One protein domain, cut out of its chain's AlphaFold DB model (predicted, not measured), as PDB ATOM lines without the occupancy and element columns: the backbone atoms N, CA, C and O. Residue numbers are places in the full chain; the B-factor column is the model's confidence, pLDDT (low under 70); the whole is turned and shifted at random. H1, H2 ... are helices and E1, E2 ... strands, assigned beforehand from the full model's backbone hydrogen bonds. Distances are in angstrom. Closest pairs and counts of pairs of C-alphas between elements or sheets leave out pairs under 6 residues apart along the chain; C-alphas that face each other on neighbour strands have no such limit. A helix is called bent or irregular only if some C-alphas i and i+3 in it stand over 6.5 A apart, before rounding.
ATOM      1  N   ALA A  50      15.697  10.946  44.839       90.44
ATOM      2  CA  ALA A  50      16.447   9.928  44.126       90.44
ATOM      3  C   ALA A  50      15.506   8.763  43.815       90.44
ATOM      4  O   ALA A  50      14.590   8.505  44.608       90.44
ATOM      5  N   PRO A  51      15.687   8.077  42.677       93.88
ATOM      6  CA  PRO A  51      14.903   6.894  42.361       93.88
ATOM      7  C   PRO A  51      15.016   5.830  43.455       93.88
ATOM      8  O   PRO A  51      16.104   5.595  43.981       93.88
ATOM      9  N   ALA A  52      13.906   5.169  43.779       94.75
ATOM     10  CA  ALA A  52      13.938   3.964  44.602       94.75
ATOM     11  C   ALA A  52      14.278   2.767  43.708       94.75
ATOM     12  O   ALA A  52      13.632   2.585  42.672       94.75
ATOM     13  N   SER A  53      15.278   1.970  44.088       96.19
ATOM     14  CA  SER A  53      15.796   0.865  43.273       96.19
ATOM     15  C   SER A  53      15.490  -0.499  43.884       96.19
ATOM     16  O   SER A  53      15.476  -0.668  45.100       96.19
ATOM     17  N   PHE A  54      15.290  -1.500  43.030       97.50
ATOM     18  CA  PHE A  54      14.839  -2.840  43.387       97.50
ATOM     19  C   PHE A  54      15.633  -3.899  42.620       97.50
ATOM     20  O   PHE A  54      15.802  -3.794  41.405       97.50
ATOM     21  N   LEU A  55      16.071  -4.945  43.319       97.12
ATOM     22  CA  LEU A  55      16.619  -6.162  42.724       97.12
ATOM     23  C   LEU A  55      15.475  -7.140  42.477       97.12
ATOM     24  O   LEU A  55      14.784  -7.517  43.420       97.12
ATOM     25  N   VAL A  56      15.267  -7.557  41.228       97.62
ATOM     26  CA  VAL A  56      14.150  -8.428  40.841       97.62
ATOM     27  C   VAL A  56      14.653  -9.620  40.039       97.62
ATOM     28  O   VAL A  56      15.273  -9.454  38.991       97.62
ATOM     29  N   ARG A  57      14.333 -10.838  40.480       97.44
ATOM     30  CA  ARG A  57      14.551 -12.061  39.699       97.44
ATOM     31  C   ARG A  57      13.240 -12.513  39.084       97.44
ATOM     32  O   ARG A  57      12.275 -12.802  39.796       97.44
ATOM     33  N   PHE A  58      13.207 -12.608  37.762       96.44
ATOM     34  CA  PHE A  58      12.051 -13.134  37.046       96.44
ATOM     35  C   PHE A  58      12.166 -14.650  36.865       96.44
ATOM     36  O   PHE A  58      13.255 -15.178  36.649       96.44
ATOM     37  N   ARG A  59      11.031 -15.355  36.907       94.62
ATOM     38  CA  ARG A  59      10.959 -16.809  36.677       94.62
ATOM     39  C   ARG A  59      10.087 -17.192  35.494       94.62
ATOM     40  O   ARG A  59       9.267 -16.419  34.995       94.62
ATOM     41  N   GLY A  60      10.227 -18.455  35.101       92.69
ATOM     42  CA  GLY A  60       9.462 -19.071  34.027       92.69
ATOM     43  C   GLY A  60       9.953 -18.653  32.642       92.69
ATOM     44  O   GLY A  60      11.093 -18.242  32.459       92.69
ATOM     45  N   PHE A  61       9.068 -18.765  31.651       90.88
ATOM     46  CA  PHE A  61       9.407 -18.596  30.232       90.88
ATOM     47  C   PHE A  61       8.830 -17.318  29.613       90.88
ATOM     48  O   PHE A  61       8.750 -17.202  28.389       90.88
ATOM     49  N   GLY A  62       8.396 -16.364  30.442       94.12
ATOM     50  CA  GLY A  62       7.808 -15.105  29.987       94.12
ATOM     51  C   GLY A  62       8.805 -14.203  29.241       94.12
ATOM     52  O   GLY A  62      10.017 -14.410  29.325       94.12
ATOM     53  N   PRO A  63       8.330 -13.169  28.520       94.69
ATOM     54  CA  PRO A  63       9.196 -12.292  27.729       94.69
ATOM     55  C   PRO A  63      10.322 -11.620  28.526       94.69
ATOM     56  O   PRO A  63      11.438 -11.527  28.020       94.69
ATOM     57  N   ILE A  64      10.047 -11.198  29.766       95.06
ATOM     58  CA  ILE A  64      11.047 -10.578  30.649       95.06
ATOM     59  C   ILE A  64      12.086 -11.610  31.112       95.06
ATOM     60  O   ILE A  64      13.280 -11.369  30.969       95.06
ATOM     61  N   ALA A  65      11.654 -12.792  31.565       95.81
ATOM     62  CA  ALA A  65      12.564 -13.868  31.969       95.81
ATOM     63  C   ALA A  65      13.481 -14.316  30.814       95.81
ATOM     64  O   ALA A  65      14.671 -14.546  31.008       95.81
ATOM     65  N   ARG A  66      12.967 -14.357  29.576       95.62
ATOM     66  CA  ARG A  66      13.785 -14.632  28.382       95.62
ATOM     67  C   ARG A  66      14.808 -13.534  28.091       95.62
ATOM     68  O   ARG A  66      15.902 -13.848  27.631       95.62
ATOM     69  N   ALA A  67      14.466 -12.267  28.333       95.94
ATOM     70  CA  ALA A  67      15.416 -11.164  28.211       95.94
ATOM     71  C   ALA A  67      16.530 -11.285  29.266       95.94
ATOM     72  O   ALA A  67      17.701 -11.208  28.909       95.94
ATOM     73  N   GLN A  68      16.178 -11.589  30.517       95.38
ATOM     74  CA  GLN A  68      17.145 -11.844  31.587       95.38
ATOM     75  C   GLN A  68      18.075 -13.028  31.248       95.38
ATOM     76  O   GLN A  68      19.293 -12.902  31.324       95.38
ATOM     77  N   ALA A  69      17.529 -14.144  30.756       94.69
ATOM     78  CA  ALA A  69      18.329 -15.289  30.316       94.69
ATOM     79  C   ALA A  69      19.260 -14.962  29.133       94.69
ATOM     80  O   ALA A  69      20.343 -15.529  29.032       94.69
ATOM     81  N   ALA A  70      18.855 -14.065  28.227       95.56
ATOM     82  CA  ALA A  70      19.720 -13.591  27.147       95.56
ATOM     83  C   ALA A  70      20.876 -12.728  27.677       95.56
ATOM     84  O   ALA A  70      22.014 -12.913  27.250       95.56
ATOM     85  N   ALA A  71      20.616 -11.853  28.655       96.44
ATOM     86  CA  ALA A  71      21.671 -11.099  29.331       96.44
ATOM     87  C   ALA A  71      22.679 -12.027  30.030       96.44
ATOM     88  O   ALA A  71      23.877 -11.796  29.925       96.44
ATOM     89  N   GLY A  72      22.219 -13.122  30.646       94.19
ATOM     90  CA  GLY A  72      23.097 -14.127  31.266       94.19
ATOM     91  C   GLY A  72      24.015 -14.863  30.278       94.19
ATOM     92  O   GLY A  72      25.033 -15.415  30.682       94.19
ATOM     93  N   ARG A  73      23.698 -14.837  28.975       95.25
ATOM     94  CA  ARG A  73      24.551 -15.358  27.889       95.25
ATOM     95  C   ARG A  73      25.456 -14.294  27.255       95.25
ATOM     96  O   ARG A  73      26.095 -14.571  26.245       95.25
ATOM     97  N   GLY A  74      25.482 -13.076  27.796       95.31
ATOM     98  CA  GLY A  74      26.269 -11.959  27.267       95.31
ATOM     99  C   GLY A  74      25.560 -11.117  26.200       95.31
ATOM    100  O   GLY A  74      26.138 -10.156  25.696       95.31
ATOM    101  N   GLU A  75      24.292 -11.391  25.868       96.06
ATOM    102  CA  GLU A  75      23.522 -10.618  24.875       96.06
ATOM    103  C   GLU A  75      22.952  -9.303  25.464       96.06
ATOM    104  O   GLU A  75      21.786  -8.960  25.238       96.06
ATOM    105  N   HIS A  76      23.743  -8.552  26.239       94.25
ATOM    106  CA  HIS A  76      23.260  -7.447  27.083       94.25
ATOM    107  C   HIS A  76      22.475  -6.373  26.320       94.25
ATOM    108  O   HIS A  76      21.362  -6.036  26.715       94.25
ATOM    109  N   ALA A  77      22.992  -5.880  25.191       94.88
ATOM    110  CA  ALA A  77      22.338  -4.810  24.431       94.88
ATOM    111  C   ALA A  77      20.969  -5.231  23.864       94.88
ATOM    112  O   ALA A  77      20.024  -4.443  23.808       94.88
ATOM    113  N   LEU A  78      20.846  -6.490  23.433       95.38
ATOM    114  CA  LEU A  78      19.591  -7.029  22.916       95.38
ATOM    115  C   LEU A  78      18.606  -7.318  24.054       95.38
ATOM    116  O   LEU A  78      17.413  -7.031  23.926       95.38
ATOM    117  N   ALA A  79      19.103  -7.875  25.157       96.94
ATOM    118  CA  ALA A  79      18.332  -8.133  26.362       96.94
ATOM    119  C   ALA A  79      17.753  -6.844  26.953       96.94
ATOM    120  O   ALA A  79      16.562  -6.816  27.256       96.94
ATOM    121  N   GLN A  80      18.553  -5.776  27.025       97.25
ATOM    122  CA  GLN A  80      18.145  -4.457  27.502       97.25
ATOM    123  C   GLN A  80      16.956  -3.907  26.703       97.25
ATOM    124  O   GLN A  80      15.885  -3.671  27.256       97.25
ATOM    125  N   ARG A  81      17.086  -3.817  25.374       97.44
ATOM    126  CA  ARG A  81      15.987  -3.325  24.523       97.44
ATOM    127  C   ARG A  81      14.715  -4.156  24.683       97.44
ATOM    128  O   ARG A  81      13.601  -3.632  24.662       97.44
ATOM    129  N   ARG A  82      14.865  -5.478  24.829       97.25
ATOM    130  CA  ARG A  82      13.732  -6.386  25.037       97.25
ATOM    131  C   ARG A  82      13.061  -6.135  26.382       97.25
ATOM    132  O   ARG A  82      11.837  -6.063  26.401       97.25
ATOM    133  N   ILE A  83      13.815  -6.028  27.474       97.12
ATOM    134  CA  ILE A  83      13.225  -5.833  28.800       97.12
ATOM    135  C   ILE A  83      12.553  -4.465  28.913       97.12
ATOM    136  O   ILE A  83      11.397  -4.418  29.319       97.12
ATOM    137  N   GLU A  84      13.189  -3.395  28.437       97.12
ATOM    138  CA  GLU A  84      12.608  -2.046  28.398       97.12
ATOM    139  C   GLU A  84      11.269  -2.043  27.646       97.12
ATOM    140  O   GLU A  84      10.237  -1.638  28.184       97.12
ATOM    141  N   ALA A  85      11.234  -2.617  26.437       97.00
ATOM    142  CA  ALA A  85      10.007  -2.713  25.650       97.00
ATOM    143  C   ALA A  85       8.920  -3.584  26.309       97.00
ATOM    144  O   ALA A  85       7.737  -3.450  25.991       97.00
ATOM    145  N   GLN A  86       9.287  -4.544  27.161       96.31
ATOM    146  CA  GLN A  86       8.323  -5.381  27.884       96.31
ATOM    147  C   GLN A  86       7.799  -4.698  29.147       96.31
ATOM    148  O   GLN A  86       6.611  -4.843  29.435       96.31
ATOM    149  N   LEU A  87       8.640  -3.943  29.859       95.88
ATOM    150  CA  LEU A  87       8.231  -3.137  31.010       95.88
ATOM    151  C   LEU A  87       7.237  -2.053  30.584       95.88
ATOM    152  O   LEU A  87       6.163  -1.955  31.169       95.88
ATOM    153  N   LEU A  88       7.520  -1.340  29.486       94.81
ATOM    154  CA  LEU A  88       6.626  -0.306  28.944       94.81
ATOM    155  C   LEU A  88       5.239  -0.841  28.555       94.81
ATOM    156  O   LEU A  88       4.233  -0.152  28.706       94.81
ATOM    157  N   ARG A  89       5.161  -2.080  28.056       95.06
ATOM    158  CA  ARG A  89       3.889  -2.693  27.634       95.06
ATOM    159  C   ARG A  89       3.040  -3.197  28.795       95.06
ATOM    160  O   ARG A  89       1.828  -3.349  28.648       95.06
ATOM    161  N   GLN A  90       3.653  -3.507  29.929       94.50
ATOM    162  CA  GLN A  90       2.977  -4.169  31.034       94.50
ATOM    163  C   GLN A  90       2.595  -3.160  32.111       94.50
ATOM    164  O   GLN A  90       3.428  -2.719  32.896       94.50
ATOM    165  N   ARG A  91       1.292  -2.873  32.228       94.19
ATOM    166  CA  ARG A  91       0.749  -1.962  33.258       94.19
ATOM    167  C   ARG A  91       1.158  -2.340  34.685       94.19
ATOM    168  O   ARG A  91       1.264  -1.469  35.542       94.19
ATOM    169  N   ALA A  92       1.421  -3.625  34.939       94.19
ATOM    170  CA  ALA A  92       1.922  -4.118  36.220       94.19
ATOM    171  C   ALA A  92       3.252  -3.460  36.647       94.19
ATOM    172  O   ALA A  92       3.463  -3.287  37.847       94.19
ATOM    173  N   PHE A  93       4.073  -3.014  35.695       95.88
ATOM    174  CA  PHE A  93       5.358  -2.349  35.925       95.88
ATOM    175  C   PHE A  93       5.337  -0.850  35.592       95.88
ATOM    176  O   PHE A  93       6.386  -0.217  35.585       95.88
ATOM    177  N   SER A  94       4.169  -0.262  35.313       95.44
ATOM    178  CA  SER A  94       4.065   1.175  35.034       95.44
ATOM    179  C   SER A  94       4.574   1.986  36.229       95.44
ATOM    180  O   SER A  94       4.061   1.823  37.334       95.44
ATOM    181  N   GLY A  95       5.596   2.816  36.003       95.94
ATOM    182  CA  GLY A  95       6.314   3.555  37.047       95.94
ATOM    183  C   GLY A  95       7.683   2.969  37.416       95.94
ATOM    184  O   GLY A  95       8.426   3.625  38.141       95.94
ATOM    185  N   LEU A  96       8.045   1.789  36.894       97.62
ATOM    186  CA  LEU A  96       9.388   1.217  37.003       97.62
ATOM    187  C   LEU A  96      10.119   1.230  35.655       97.62
ATOM    188  O   LEU A  96       9.571   0.854  34.618       97.62
ATOM    189  N   CYS A  97      11.388   1.612  35.707       97.25
ATOM    190  CA  CYS A  97      12.311   1.706  34.592       97.25
ATOM    191  C   CYS A  97      13.467   0.713  34.787       97.25
ATOM    192  O   CYS A  97      13.846   0.379  35.912       97.25
ATOM    193  N   PHE A  98      14.001   0.194  33.682       97.56
ATOM    194  CA  PHE A  98      15.162  -0.694  33.712       97.56
ATOM    195  C   PHE A  98      16.434   0.114  33.992       97.56
ATOM    196  O   PHE A  98      16.667   1.118  33.326       97.56
ATOM    197  N   GLN A  99      17.261  -0.347  34.935       96.06
ATOM    198  CA  GLN A  99      18.573   0.246  35.202       96.06
ATOM    199  C   GLN A  99      19.694  -0.568  34.548       96.06
ATOM    200  O   GLN A  99      20.423  -0.067  33.700       96.06
ATOM    201  N   HIS A 100      19.857  -1.821  34.976       96.31
ATOM    202  CA  HIS A 100      20.889  -2.737  34.492       96.31
ATOM    203  C   HIS A 100      20.570  -4.184  34.901       96.31
ATOM    204  O   HIS A 100      19.666  -4.446  35.694       96.31
ATOM    205  N   PHE A 101      21.324  -5.138  34.358       95.75
ATOM    206  CA  PHE A 101      21.364  -6.513  34.861       95.75
ATOM    207  C   PHE A 101      22.494  -6.639  35.883       95.75
ATOM    208  O   PHE A 101      23.561  -6.062  35.666       95.75
ATOM    209  N   THR A 102      22.295  -7.404  36.958       94.12
ATOM    210  CA  THR A 102      23.390  -7.738  37.881       94.12
ATOM    211  C   THR A 102      24.428  -8.631  37.192       94.12
ATOM    212  O   THR A 102      24.227  -9.100  36.065       94.12
ATOM    213  N   ALA A 103      25.572  -8.865  37.842       88.75
ATOM    214  CA  ALA A 103      26.593  -9.766  37.314       88.75
ATOM    215  C   ALA A 103      25.996 -11.159  37.026       88.75
ATOM    216  O   ALA A 103      25.292 -11.734  37.852       88.75
ATOM    217  N   GLY A 104      26.229 -11.679  35.817       86.12
ATOM    218  CA  GLY A 104      25.624 -12.936  35.355       86.12
ATOM    219  C   GLY A 104      24.111 -12.871  35.087       86.12
ATOM    220  O   GLY A 104      23.510 -13.898  34.784       86.12
ATOM    221  N   ALA A 105      23.494 -11.686  35.176       88.00
ATOM    222  CA  ALA A 105      22.056 -11.452  35.033       88.00
ATOM    223  C   ALA A 105      21.187 -12.338  35.946       88.00
ATOM    224  O   ALA A 105      20.087 -12.756  35.566       88.00
ATOM    225  N   ALA A 106      21.676 -12.628  37.156       87.50
ATOM    226  CA  ALA A 106      20.911 -13.343  38.174       87.50
ATOM    227  C   ALA A 106      19.671 -12.541  38.614       87.50
ATOM    228  O   ALA A 106      18.602 -13.115  38.848       87.50
ATOM    229  N   GLU A 107      19.779 -11.213  38.608       95.00
ATOM    230  CA  GLU A 107      18.703 -10.265  38.860       95.00
ATOM    231  C   GLU A 107      18.702  -9.134  37.822       95.00
ATOM    232  O   GLU A 107      19.674  -8.848  37.114       95.00
ATOM    233  N   VAL A 108      17.560  -8.465  37.752       96.75
ATOM    234  CA  VAL A 108      17.339  -7.218  37.036       96.75
ATOM    235  C   VAL A 108      17.219  -6.112  38.067       96.75
ATOM    236  O   VAL A 108      16.421  -6.222  38.999       96.75
ATOM    237  N   VAL A 109      17.958  -5.026  37.874       97.06
ATOM    238  CA  VAL A 109      17.797  -3.824  38.686       97.06
ATOM    239  C   VAL A 109      16.770  -2.919  38.021       97.06
ATOM    240  O   VAL A 109      16.965  -2.452  36.895       97.06
ATOM    241  N   LEU A 110      15.658  -2.699  38.716       97.75
ATOM    242  CA  LEU A 110      14.614  -1.753  38.336       97.75
ATOM    243  C   LEU A 110      14.667  -0.547  39.265       97.75
ATOM    244  O   LEU A 110      15.055  -0.682  40.419       97.75
ATOM    245  N   HIS A 111      14.232   0.614  38.799       97.38
ATOM    246  CA  HIS A 111      14.080   1.792  39.649       97.38
ATOM    247  C   HIS A 111      12.794   2.541  39.326       97.38
ATOM    248  O   HIS A 111      12.241   2.375  38.239       97.38
ATOM    249  N   THR A 112      12.305   3.372  40.243       97.06
ATOM    250  CA  THR A 112      11.209   4.295  39.924       97.06
ATOM    251  C   THR A 112      11.639   5.224  38.795       97.06
ATOM    252  O   THR A 112      12.737   5.778  38.831       97.06
ATOM    253  N   CYS A 113      10.799   5.376  37.771       96.00
ATOM    254  CA  CYS A 113      11.135   6.241  36.638       96.00
ATOM    255  C   CYS A 113      11.317   7.700  37.084       96.00
ATOM    256  O   CYS A 113      12.246   8.363  36.628       96.00
ATOM    257  N   ASP A 114      10.483   8.150  38.025       95.25
ATOM    258  CA  ASP A 114      10.598   9.465  38.645       95.25
ATOM    259  C   ASP A 114      11.404   9.395  39.959       95.25
ATOM    260  O   ASP A 114      11.309   8.402  40.701       95.25
ATOM    261  N   PRO A 115      12.202  10.432  40.277       93.81
ATOM    262  CA  PRO A 115      12.866  10.551  41.569       93.81
ATOM    263  C   PRO A 115      11.857  10.612  42.720       93.81
ATOM    264  O   PRO A 115      10.863  11.331  42.647       93.81
ATOM    265  N   VAL A 116      12.148   9.905  43.814       93.56
ATOM    266  CA  VAL A 116      11.297   9.878  45.009       93.56
ATOM    267  C   VAL A 116      11.928  10.737  46.107       93.56
ATOM    268  O   VAL A 116      13.103  10.514  46.451       93.56
ATOM    269  N   PRO A 117      11.185  11.701  46.683       92.50
ATOM    270  CA  PRO A 117      11.646  12.470  47.831       92.50
ATOM    271  C   PRO A 117      12.057  11.553  48.985       92.50
ATOM    272  O   PRO A 117      11.373  10.579  49.298       92.50
ATOM    273  N   ALA A 118      13.156  11.890  49.664       90.38
ATOM    274  CA  ALA A 118      13.637  11.142  50.827       90.38
ATOM    275  C   ALA A 118      12.549  10.790  51.874       90.38
ATOM    276  O   ALA A 118      12.519   9.629  52.284       90.38
ATOM    277  N   PRO A 119      11.627  11.697  52.281       90.44
ATOM    278  CA  PRO A 119      10.601  11.356  53.274       90.44
ATOM    279  C   PRO A 119       9.563  10.335  52.780       90.44
ATOM    280  O   PRO A 119       8.948   9.652  53.592       90.44
ATOM    281  N   GLU A 120       9.369  10.204  51.466       94.12
ATOM    282  CA  GLU A 120       8.376   9.300  50.867       94.12
ATOM    283  C   GLU A 120       8.977   7.944  50.472       94.12
ATOM    284  O   GLU A 120       8.250   6.969  50.261       94.12
ATOM    285  N   ARG A 121      10.312   7.858  50.397       92.44
ATOM    286  CA  ARG A 121      11.038   6.720  49.825       92.44
ATOM    287  C   ARG A 121      10.670   5.385  50.458       92.44
ATOM    288  O   ARG A 121      10.332   4.458  49.733       92.44
ATOM    289  N   ALA A 122      10.652   5.305  51.787       93.69
ATOM    290  CA  ALA A 122      10.343   4.059  52.490       93.69
ATOM    291  C   ALA A 122       8.923   3.542  52.184       93.69
ATOM    292  O   ALA A 122       8.711   2.339  52.036       93.69
ATOM    293  N   ALA A 123       7.946   4.445  52.047       96.62
ATOM    294  CA  ALA A 123       6.573   4.075  51.710       96.62
ATOM    295  C   ALA A 123       6.469   3.574  50.260       96.62
ATOM    296  O   ALA A 123       5.842   2.543  50.007       96.62
ATOM    297  N   VAL A 124       7.127   4.265  49.324       96.38
ATOM    298  CA  VAL A 124       7.183   3.870  47.908       96.38
ATOM    299  C   VAL A 124       7.896   2.525  47.737       96.38
ATOM    300  O   VAL A 124       7.408   1.662  47.007       96.38
ATOM    301  N   GLU A 125       9.007   2.305  48.444       96.62
ATOM    302  CA  GLU A 125       9.735   1.033  48.448       96.62
ATOM    303  C   GLU A 125       8.867  -0.116  48.964       96.62
ATOM    304  O   GLU A 125       8.741  -1.143  48.294       96.62
ATOM    305  N   ALA A 126       8.207   0.065  50.111       97.50
ATOM    306  CA  ALA A 126       7.330  -0.950  50.689       97.50
ATOM    307  C   ALA A 126       6.151  -1.290  49.762       97.50
ATOM    308  O   ALA A 126       5.837  -2.468  49.557       97.50
ATOM    309  N   GLN A 127       5.528  -0.272  49.159       97.94
ATOM    310  CA  GLN A 127       4.428  -0.456  48.214       97.94
ATOM    311  C   GLN A 127       4.872  -1.250  46.980       97.94
ATOM    312  O   GLN A 127       4.204  -2.212  46.582       97.94
ATOM    313  N   TRP A 128       6.002  -0.873  46.376       98.00
ATOM    314  CA  TRP A 128       6.532  -1.569  45.206       98.00
ATOM    315  C   TRP A 128       6.975  -2.989  45.528       98.00
ATOM    316  O   TRP A 128       6.656  -3.896  44.760       98.00
ATOM    317  N   LEU A 129       7.628  -3.219  46.667       97.94
ATOM    318  CA  LEU A 129       8.021  -4.562  47.085       97.94
ATOM    319  C   LEU A 129       6.822  -5.481  47.288       97.94
ATOM    320  O   LEU A 129       6.825  -6.601  46.775       97.94
ATOM    321  N   ALA A 130       5.785  -5.017  47.988       98.06
ATOM    322  CA  ALA A 130       4.555  -5.783  48.160       98.06
ATOM    323  C   ALA A 130       3.940  -6.155  46.801       98.06
ATOM    324  O   ALA A 130       3.579  -7.311  46.566       98.06
ATOM    325  N   ARG A 131       3.894  -5.197  45.868       98.00
ATOM    326  CA  ARG A 131       3.369  -5.417  44.519       98.00
ATOM    327  C   ARG A 131       4.217  -6.401  43.715       98.00
ATOM    328  O   ARG A 131       3.650  -7.310  43.117       98.00
ATOM    329  N   LEU A 132       5.540  -6.238  43.691       98.00
ATOM    330  CA  LEU A 132       6.468  -7.106  42.957       98.00
ATOM    331  C   LEU A 132       6.403  -8.545  43.476       98.00
ATOM    332  O   LEU A 132       6.268  -9.468  42.679       98.00
ATOM    333  N   ARG A 133       6.406  -8.735  44.801       97.38
ATOM    334  CA  ARG A 133       6.317 -10.060  45.441       97.38
ATOM    335  C   ARG A 133       4.981 -10.762  45.183       97.38
ATOM    336  O   ARG A 133       4.935 -11.985  45.144       97.38
ATOM    337  N   ALA A 134       3.905 -10.008  44.960       97.38
ATOM    338  CA  ALA A 134       2.608 -10.568  44.590       97.38
ATOM    339  C   ALA A 134       2.534 -11.034  43.118       97.38
ATOM    340  O   ALA A 134       1.588 -11.728  42.732       97.38
ATOM    341  N   MET A 135       3.500 -10.672  42.263       96.75
ATOM    342  CA  MET A 135       3.473 -11.048  40.849       96.75
ATOM    343  C   MET A 135       3.953 -12.485  40.639       96.75
ATOM    344  O   MET A 135       5.086 -12.833  40.941       96.75
ATOM    345  N   ARG A 136       3.144 -13.309  39.964       94.88
ATOM    346  CA  ARG A 136       3.497 -14.715  39.662       94.88
ATOM    347  C   ARG A 136       4.792 -14.894  38.856       94.88
ATOM    348  O   ARG A 136       5.387 -15.974  38.903       94.88
ATOM    349  N   ALA A 137       5.161 -13.880  38.072       94.75
ATOM    350  CA  ALA A 137       6.349 -13.868  37.219       94.75
ATOM    351  C   ALA A 137       7.637 -13.493  37.972       94.75
ATOM    352  O   ALA A 137       8.722 -13.650  37.413       94.75
ATOM    353  N   VAL A 138       7.523 -13.008  39.209       97.12
ATOM    354  CA  VAL A 138       8.645 -12.630  40.067       97.12
ATOM    355  C   VAL A 138       8.915 -13.774  41.040       97.12
ATOM    356  O   VAL A 138       8.001 -14.300  41.666       97.12
ATOM    357  N   ASP A 139      10.171 -14.194  41.110       97.06
ATOM    358  CA  ASP A 139      10.654 -15.211  42.048       97.06
ATOM    359  C   ASP A 139      11.212 -14.581  43.321       97.06
ATOM    360  O   ASP A 139      11.012 -15.081  44.423       97.06
ATOM    361  N   TYR A 140      11.897 -13.453  43.151       96.25
ATOM    362  CA  TYR A 140      12.549 -12.715  44.219       96.25
ATOM    363  C   TYR A 140      12.469 -11.216  43.935       96.25
ATOM    364  O   TYR A 140      12.627 -10.796  42.785       96.25
ATOM    365  N   ALA A 141      12.229 -10.424  44.981       97.44
ATOM    366  CA  ALA A 141      12.282  -8.970  44.929       97.44
ATOM    367  C   ALA A 141      12.726  -8.382  46.275       97.44
ATOM    368  O   ALA A 141      12.149  -8.725  47.319       97.44
ATOM    369  N   ASP A 142      13.693  -7.467  46.234       96.94
ATOM    370  CA  ASP A 142      14.174  -6.722  47.400       96.94
ATOM    371  C   ASP A 142      14.628  -5.298  47.043       96.94
ATOM    372  O   ASP A 142      14.801  -4.982  45.863       96.94
ATOM    373  N   VAL A 143      14.775  -4.424  48.044       95.75
ATOM    374  CA  VAL A 143      15.330  -3.077  47.834       95.75
ATOM    375  C   VAL A 143      16.797  -3.209  47.435       95.75
ATOM    376  O   VAL A 143      17.570  -3.919  48.075       95.75
ATOM    377  N   ASN A 144      17.203  -2.504  46.381       91.00
ATOM    378  CA  ASN A 144      18.608  -2.384  46.025       91.00
ATOM    379  C   ASN A 144      19.247  -1.288  46.884       91.00
ATOM    380  O   ASN A 144      19.306  -0.124  46.480       91.00
TER     381      ASN A 144
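Overview. This is residues 50 to 144 of the 153 residues of an uncharacterized protein of Proteobacteria bacterium (UniProt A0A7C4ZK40). A strongly twisted sheet of four strands has helices packed on it at two separate places: the helical hairpin of H1 and H2, with H2 along edge strand E2, and the longest helix, H3, along E1. The two helix groups are apart from each other, and the long axis runs from Arg 73, between H1 and H2, to Pro 119 in H3. The printed part has 95 residues, with three named helices and four named strands in the order E1 H1 H2 E2 E3 H3 E4; the sheet runs E2 - E3 - E1 - E4, all antiparallel. The class is mixed, helices and strands; the whole is compact, with a radius of gyration of the C-alphas of 12.6 A, and elongated, spanning 39 by 24 by 24 A.

Arrangement. Inner strand E1, residues 53 to 58, comes first. H1, residues 63 to 72, is on the sheet at a height of 7.6 A and runs across the strands, at 87 degrees to E1 on the local plane, which only just rests on enough of the sheet's C-alphas, 6. H2, residues 76 to 89, touches H1 at a shallow tilt of 18 degrees, opposite ways, as a hairpin; their closest C-alphas, of Ala 67 and Ala 79, are 4.6 A apart. H2 is on the same face as H1. It lies over E2, residues 96 to 101, at 16 degrees on the local plane, and only just not over E3, residues 108 to 112, on which 2 of its C-alphas fall. The closest C-alphas of H2 and E2 are those of Glu 84 and Phe 98, 6.0 A apart. E1, H1 H2 and E2 form a split strand-helix-strand unit, two strands running the same way with E3 between them in the sheet; its crossover is right-handed. E2 and E3 are a hairpin, with N 97 and O 111 at 2.8 A; between E3 and E1, N 54 and O 110 are at 2.7 A. H3, residues 118 to 133, is on the sheet at a height of 8.8 A and lies over E1, along the strands at 1 degree on the local plane. H2 and H3 on one face of the sheet make two layers. Edge strand E4, residues 138 to 143, is antiparallel to E1, with N 55 and O 142 at 2.8 A. Every O i to N i+4 pair is within hydrogen-bond range in H1, against 9 of 10 in H2 and 10 of 12 in H3.

Along the chain. E1 is 15.8 A long, from C-alpha 53 at (15.796, 0.865, 43.273). H1 is 14.5 A long, H2 20.0 A, E2 14.4 A and E3 13.4 A. H3 is 23.1 A long, from C-alpha 118 at (13.637, 11.142, 50.827), and is irregular: C-alphas 119 and 122 are 7.3 A apart. E4, 14.0 A, ends at C-alpha 143 at (15.330, -3.077, 47.834).

Size, cuts and confidence. The two C-alphas farthest apart, of Arg 73 and Pro 119, are 39.4 A apart. The printed part has no cut and no long link. Its mean pLDDT is 95.3, and no printed residue is under 70.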